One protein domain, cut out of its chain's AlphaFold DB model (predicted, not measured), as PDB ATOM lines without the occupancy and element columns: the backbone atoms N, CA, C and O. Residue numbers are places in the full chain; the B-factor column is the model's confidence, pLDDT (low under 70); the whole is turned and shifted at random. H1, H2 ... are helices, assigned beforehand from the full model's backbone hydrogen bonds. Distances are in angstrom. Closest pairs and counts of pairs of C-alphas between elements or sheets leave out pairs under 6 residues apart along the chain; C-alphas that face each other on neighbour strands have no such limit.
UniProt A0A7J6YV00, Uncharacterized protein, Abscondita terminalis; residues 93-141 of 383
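This is residues 93 to 141 of the 383 residues of an uncharacterized protein of Abscondita terminalis (UniProt A0A7J6YV00). A long helix, H1, meets a shorter one, H2, at a corner near their ends; the link between them loops out, and the tail after H2 folds back beside H1. Residues 93 to 100 of H1 stick out as an arm, as do residues 119 to 125. The printed part has 49 residues with two named helices, H1 then H2, and no named strand; it is all helix. It is only just compact, close to loose, with a radius of gyration of the C-alphas of 11.5 A, spanning 35 by 26 by 15 A.

Find C-alpha 93 at (192.980, 126.201, 194.800); from there H1, residues 93 to 111, runs 27.0 A. Then H2, residues 123 to 132, runs 14.2 A to C-alpha 132 at (170.091, 141.740, 174.513).

Look at Leu 111 and Ile 130: their C-alphas, the closest of H1 and H2, are 5.5 A apart. The helices only just touch, with 3 pairs of C-alphas within 8 A, H1 with residue 111 alone. They run the same way at a steep tilt of 65 degrees. In H1 and H2 every O i to N i+4 pair is within hydrogen-bond range.

The C-alphas farthest apart, those of Asp 93 and Ser 131, are 34.9 A apart. The printed part has no cut, and the link from H1 to H2, 11 residues, is long. Look for low confidence at residues 140 to 141, under 70.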
ATOM      1  N   ASP A  93     194.321 126.533 195.286       79.19
ATOM      2  CA  ASP A  93     192.980 126.201 194.800       79.19
ATOM      3  C   ASP A  93     191.903 127.068 195.470       79.19
ATOM      4  O   ASP A  93     190.974 127.544 194.802       79.19
ATOM      5  N   VAL A  94     192.048 127.357 196.768       82.06
ATOM      6  CA  VAL A  94     191.136 128.257 197.494       82.06
ATOM      7  C   VAL A  94     191.243 129.690 196.965       82.06
ATOM      8  O   VAL A  94     190.219 130.319 196.666       82.06
ATOM      9  N   ASP A  95     192.460 130.202 196.778       86.31
ATOM     10  CA  ASP A  95     192.673 131.553 196.251       86.31
ATOM     11  C   ASP A  95     192.228 131.687 194.790       86.31
ATOM     12  O   ASP A  95     191.635 132.703 194.410       86.31
ATOM     13  N   ALA A  96     192.467 130.666 193.964       87.44
ATOM     14  CA  ALA A  96     192.004 130.634 192.583       87.44
ATOM     15  C   ALA A  96     190.473 130.670 192.520       87.44
ATOM     16  O   ALA A  96     189.906 131.495 191.799       87.44
ATOM     17  N   THR A  97     189.803 129.849 193.333       88.38
ATOM     18  CA  THR A  97     188.337 129.817 193.415       88.38
ATOM     19  C   THR A  97     187.780 131.173 193.845       88.38
ATOM     20  O   THR A  97     186.847 131.690 193.230       88.38
ATOM     21  N   LYS A  98     188.398 131.809 194.845       92.69
ATOM     22  CA  LYS A  98     187.990 133.133 195.322       92.69
ATOM     23  C   LYS A  98     188.143 134.215 194.251       92.69
ATOM     24  O   LYS A  98     187.260 135.059 194.114       92.69
ATOM     25  N   ARG A  99     189.230 134.195 193.474       92.88
ATOM     26  CA  ARG A  99     189.436 135.146 192.365       92.88
ATOM     27  C   ARG A  99     188.407 134.964 191.259       92.88
ATOM     28  O   ARG A  99     187.884 135.949 190.754       92.88
ATOM     29  N   VAL A 100     188.100 133.717 190.910       92.81
ATOM     30  CA  VAL A 100     187.068 133.402 189.916       92.81
ATOM     31  C   VAL A 100     185.701 133.898 190.386       92.81
ATOM     32  O   VAL A 100     184.999 134.561 189.628       92.81
ATOM     33  N   GLN A 101     185.354 133.659 191.652       92.81
ATOM     34  CA  GLN A 101     184.110 134.150 192.244       92.81
ATOM     35  C   GLN A 101     184.015 135.683 192.204       92.81
ATOM     36  O   GLN A 101     183.002 136.232 191.776       92.81
ATOM     37  N   GLN A 102     185.085 136.381 192.591       95.38
ATOM     38  CA  GLN A 102     185.146 137.846 192.528       95.38
ATOM     39  C   GLN A 102     184.985 138.373 191.100       95.38
ATOM     40  O   GLN A 102     184.361 139.412 190.893       95.38
ATOM     41  N   GLU A 103     185.527 137.662 190.113       95.31
ATOM     42  CA  GLU A 103     185.377 138.040 188.714       95.31
ATOM     43  C   GLU A 103     183.930 137.854 188.239       95.31
ATOM     44  O   GLU A 103     183.386 138.748 187.596       95.31
ATOM     45  N   PHE A 104     183.249 136.773 188.631       94.50
ATOM     46  CA  PHE A 104     181.818 136.609 188.346       94.50
ATOM     47  C   PHE A 104     180.961 137.708 188.986       94.50
ATOM     48  O   PHE A 104     180.086 138.273 188.329       94.50
ATOM     49  N   GLU A 105     181.254 138.079 190.233       94.56
ATOM     50  CA  GLU A 105     180.608 139.208 190.914       94.56
ATOM     51  C   GLU A 105     180.840 140.533 190.194       94.56
ATOM     52  O   GLU A 105     179.940 141.372 190.080       94.56
ATOM     53  N   ARG A 106     182.041 140.719 189.656       95.50
ATOM     54  CA  ARG A 106     182.360 141.877 188.835       95.50
ATOM     55  C   ARG A 106     181.548 141.892 187.545       95.50
ATOM     56  O   ARG A 106     180.952 142.920 187.226       95.50
ATOM     57  N   MET A 107     181.502 140.771 186.827       95.00
ATOM     58  CA  MET A 107     180.727 140.636 185.593       95.00
ATOM     59  C   MET A 107     179.254 140.971 185.827       95.00
ATOM     60  O   MET A 107     178.681 141.737 185.057       95.00
ATOM     61  N   GLU A 108     178.676 140.478 186.920       94.56
ATOM     62  CA  GLU A 108     177.303 140.779 187.324       94.56
ATOM     63  C   GLU A 108     177.082 142.287 187.518       94.56
ATOM     64  O   GLU A 108     176.149 142.871 186.964       94.56
ATOM     65  N   ARG A 109     177.976 142.964 188.253       94.94
ATOM     66  CA  ARG A 109     177.884 144.419 188.457       94.94
ATOM     67  C   ARG A 109     178.010 145.201 187.150       94.94
ATOM     68  O   ARG A 109     177.338 146.222 187.005       94.94
ATOM     69  N   ILE A 110     178.835 144.742 186.211       95.69
ATOM     70  CA  ILE A 110     178.971 145.363 184.886       95.69
ATOM     71  C   ILE A 110     177.681 145.190 184.079       95.69
ATOM     72  O   ILE A 110     177.194 146.159 183.500       95.69
ATOM     73  N   LEU A 111     177.106 143.984 184.066       94.31
ATOM     74  CA  LEU A 111     175.858 143.698 183.354       94.31
ATOM     75  C   LEU A 111     174.679 144.515 183.901       94.31
ATOM     76  O   LEU A 111     173.847 144.988 183.134       94.31
ATOM     77  N   GLN A 112     174.659 144.768 185.212       92.38
ATOM     78  CA  GLN A 112     173.676 145.635 185.873       92.38
ATOM     79  C   GLN A 112     173.964 147.142 185.709       92.38
ATOM     80  O   GLN A 112     173.235 147.968 186.257       92.38
ATOM     81  N   GLY A 113     175.047 147.525 185.023       92.38
ATOM     82  CA  GLY A 113     175.449 148.924 184.848       92.38
ATOM     83  C   GLY A 113     175.976 149.609 186.117       92.38
ATOM     84  O   GLY A 113     176.100 150.830 186.143       92.38
ATOM     85  N   LYS A 114     176.295 148.846 187.172       94.12
ATOM     86  CA  LYS A 114     176.832 149.362 188.446       94.12
ATOM     87  C   LYS A 114     178.334 149.631 188.391       94.12
ATOM     88  O   LYS A 114     178.832 150.467 189.139       94.12
ATOM     89  N   GLU A 115     179.059 148.911 187.539       96.62
ATOM     90  CA  GLU A 115     180.499 149.080 187.334       96.62
ATOM     91  C   GLU A 115     180.790 149.315 185.840       96.62
ATOM     92  O   GLU A 115     180.164 148.680 184.988       96.62
ATOM     93  N   PRO A 116     181.722 150.217 185.479       97.00
ATOM     94  CA  PRO A 116     182.131 150.381 184.088       97.00
ATOM     95  C   PRO A 116     182.868 149.139 183.567       97.00
ATOM     96  O   PRO A 116     183.610 148.487 184.299       97.00
ATOM     97  N   ILE A 117     182.729 148.859 182.266       96.88
ATOM     98  CA  ILE A 117     183.408 147.731 181.610       96.88
ATOM     99  C   ILE A 117     184.940 147.927 181.690       96.88
ATOM    100  O   ILE A 117     185.452 148.922 181.155       96.88
ATOM    101  N   PRO A 118     185.687 146.994 182.314       96.69
ATOM    102  CA  PRO A 118     187.140 147.055 182.429       96.69
ATOM    103  C   PRO A 118     187.841 147.142 181.073       96.69
ATOM    104  O   PRO A 118     187.380 146.599 180.074       96.69
ATOM    105  N   LEU A 119     189.011 147.788 181.034       96.62
ATOM    106  CA  LEU A 119     189.758 148.021 179.788       96.62
ATOM    107  C   LEU A 119     190.200 146.740 179.065       96.62
ATOM    108  O   LEU A 119     190.385 146.770 177.854       96.62
ATOM    109  N   HIS A 120     190.393 145.645 179.799       96.31
ATOM    110  CA  HIS A 120     190.818 144.357 179.249       96.31
ATOM    111  C   HIS A 120     189.645 143.501 178.746       96.31
ATOM    112  O   HIS A 120     189.876 142.440 178.175       96.31
ATOM    113  N   TYR A 121     188.400 143.949 178.943       96.56
ATOM    114  CA  TYR A 121     187.211 143.298 178.401       96.56
ATOM    115  C   TYR A 121     186.807 143.900 177.058       96.56
ATOM    116  O   TYR A 121     187.061 145.070 176.757       96.56
ATOM    117  N   ASN A 122     186.106 143.099 176.261       97.69
ATOM    118  CA  ASN A 122     185.520 143.557 175.014       97.69
ATOM    119  C   ASN A 122     184.270 144.408 175.290       97.69
ATOM    120  O   ASN A 122     183.202 143.898 175.631       97.69
ATOM    121  N   LYS A 123     184.404 145.729 175.134       97.50
ATOM    122  CA  LYS A 123     183.322 146.680 175.420       97.50
ATOM    123  C   LYS A 123     182.095 146.478 174.537       97.50
ATOM    124  O   LYS A 123     180.983 146.690 175.013       97.50
ATOM    125  N   ASP A 124     182.283 146.097 173.279       97.81
ATOM    126  CA  ASP A 124     181.174 145.966 172.331       97.81
ATOM    127  C   ASP A 124     180.340 144.715 172.624       97.81
ATOM    128  O   ASP A 124     179.112 144.757 172.565       97.81
ATOM    129  N   GLU A 125     180.999 143.637 173.047       97.19
ATOM    130  CA  GLU A 125     180.347 142.397 173.471       97.19
ATOM    131  C   GLU A 125     179.516 142.597 174.741       97.19
ATOM    132  O   GLU A 125     178.335 142.255 174.764       97.19
ATOM    133  N   TYR A 126     180.075 143.254 175.762       96.56
ATOM    134  CA  TYR A 126     179.321 143.572 176.977       96.56
ATOM    135  C   TYR A 126     178.135 144.492 176.703       96.56
ATOM    136  O   TYR A 126     177.055 144.268 177.239       96.56
ATOM    137  N   LYS A 127     178.298 145.501 175.839       96.12
ATOM    138  CA  LYS A 127     177.174 146.352 175.421       96.12
ATOM    139  C   LYS A 127     176.070 145.534 174.759       96.12
ATOM    140  O   LYS A 127     174.904 145.749 175.073       96.12
ATOM    141  N   GLN A 128     176.433 144.591 173.887       97.12
ATOM    142  CA  GLN A 128     175.470 143.699 173.250       97.12
ATOM    143  C   GLN A 128     174.770 142.799 174.275       97.12
ATOM    144  O   GLN A 128     173.560 142.607 174.181       97.12
ATOM    145  N   TRP A 129     175.483 142.260 175.265       96.25
ATOM    146  CA  TRP A 129     174.871 141.445 176.318       96.25
ATOM    147  C   TRP A 129     173.910 142.250 177.184       96.25
ATOM    148  O   TRP A 129     172.776 141.816 177.366       96.25
ATOM    149  N   ILE A 130     174.314 143.442 177.624       94.69
ATOM    150  CA  ILE A 130     173.467 144.349 178.409       94.69
ATOM    151  C   ILE A 130     172.192 144.704 177.629       94.69
ATOM    152  O   ILE A 130     171.103 144.698 178.197       94.69
ATOM    153  N   SER A 131     172.297 144.972 176.322       95.69
ATOM    154  CA  SER A 131     171.129 145.317 175.501       95.69
ATOM    155  C   SER A 131     170.236 144.120 175.172       95.69
ATOM    156  O   SER A 131     169.025 144.276 175.058       95.69
ATOM    157  N   THR A 132     170.824 142.939 174.961       96.38
ATOM    158  CA  THR A 132     170.091 141.740 174.513       96.38
ATOM    159  C   THR A 132     169.447 141.008 175.688       96.38
ATOM    160  O   THR A 132     168.350 140.472 175.555       96.38
ATOM    161  N   PHE A 133     170.114 140.999 176.842       93.19
ATOM    162  CA  PHE A 133     169.698 140.262 178.028       93.19
ATOM    163  C   PHE A 133     169.749 141.164 179.273       93.19
ATOM    164  O   PHE A 133     170.558 140.938 180.172       93.19
ATOM    165  N   PRO A 134     168.862 142.170 179.382       88.56
ATOM    166  CA  PRO A 134     168.847 143.090 180.525       88.56
ATOM    167  C   PRO A 134     168.518 142.407 181.866       88.56
ATOM    168  O   PRO A 134     168.711 142.993 182.925       88.56
ATOM    169  N   GLN A 135     168.007 141.175 181.824       86.81
ATOM    170  CA  GLN A 135     167.674 140.357 182.994       86.81
ATOM    171  C   GLN A 135     168.710 139.253 183.260       86.81
ATOM    172  O   GLN A 135     168.464 138.368 184.076       86.81
ATOM    173  N   LEU A 136     169.840 139.252 182.543       85.75
ATOM    174  CA  LEU A 136     170.868 138.233 182.718       85.75
ATOM    175  C   LEU A 136     171.496 138.351 184.111       85.75
ATOM    176  O   LEU A 136     172.073 139.382 184.441       85.75
ATOM    177  N   SER A 137     171.408 137.263 184.877       84.56
ATOM    178  CA  SER A 137     172.134 137.048 186.130       84.56
ATOM    179  C   SER A 137     173.151 135.942 185.910       84.56
ATOM    180  O   SER A 137     172.786 134.831 185.520       84.56
ATOM    181  N   VAL A 138     174.420 136.224 186.158       84.94
ATOM    182  CA  VAL A 138     175.512 135.252 186.070       84.94
ATOM    183  C   VAL A 138     175.574 134.403 187.335       84.94
ATOM    184  O   VAL A 138     175.830 133.205 187.255       84.94
ATOM    185  N   ILE A 139     175.311 134.993 188.502       83.94
ATOM    186  CA  ILE A 139     175.531 134.313 189.790       83.94
ATOM    187  C   ILE A 139     174.283 133.570 190.289       83.94
ATOM    188  O   ILE A 139     174.264 133.051 191.398       83.94
ATOM    189  N   GLY A 140     173.218 133.497 189.486       68.50
ATOM    190  CA  GLY A 140     172.018 132.709 189.799       68.50
ATOM    191  C   GLY A 140     171.234 133.184 191.029       68.50
ATOM    192  O   GLY A 140     170.164 132.651 191.316       68.50
ATOM    193  N   TYR A 141     171.709 134.207 191.744       62.28
ATOM    194  CA  TYR A 141     170.935 134.854 192.787       62.28
ATOM    195  C   TYR A 141     169.766 135.558 192.118       62.28
ATOM    196  O   TYR A 141     169.963 136.417 191.255       62.28
TER     197      TYR A 141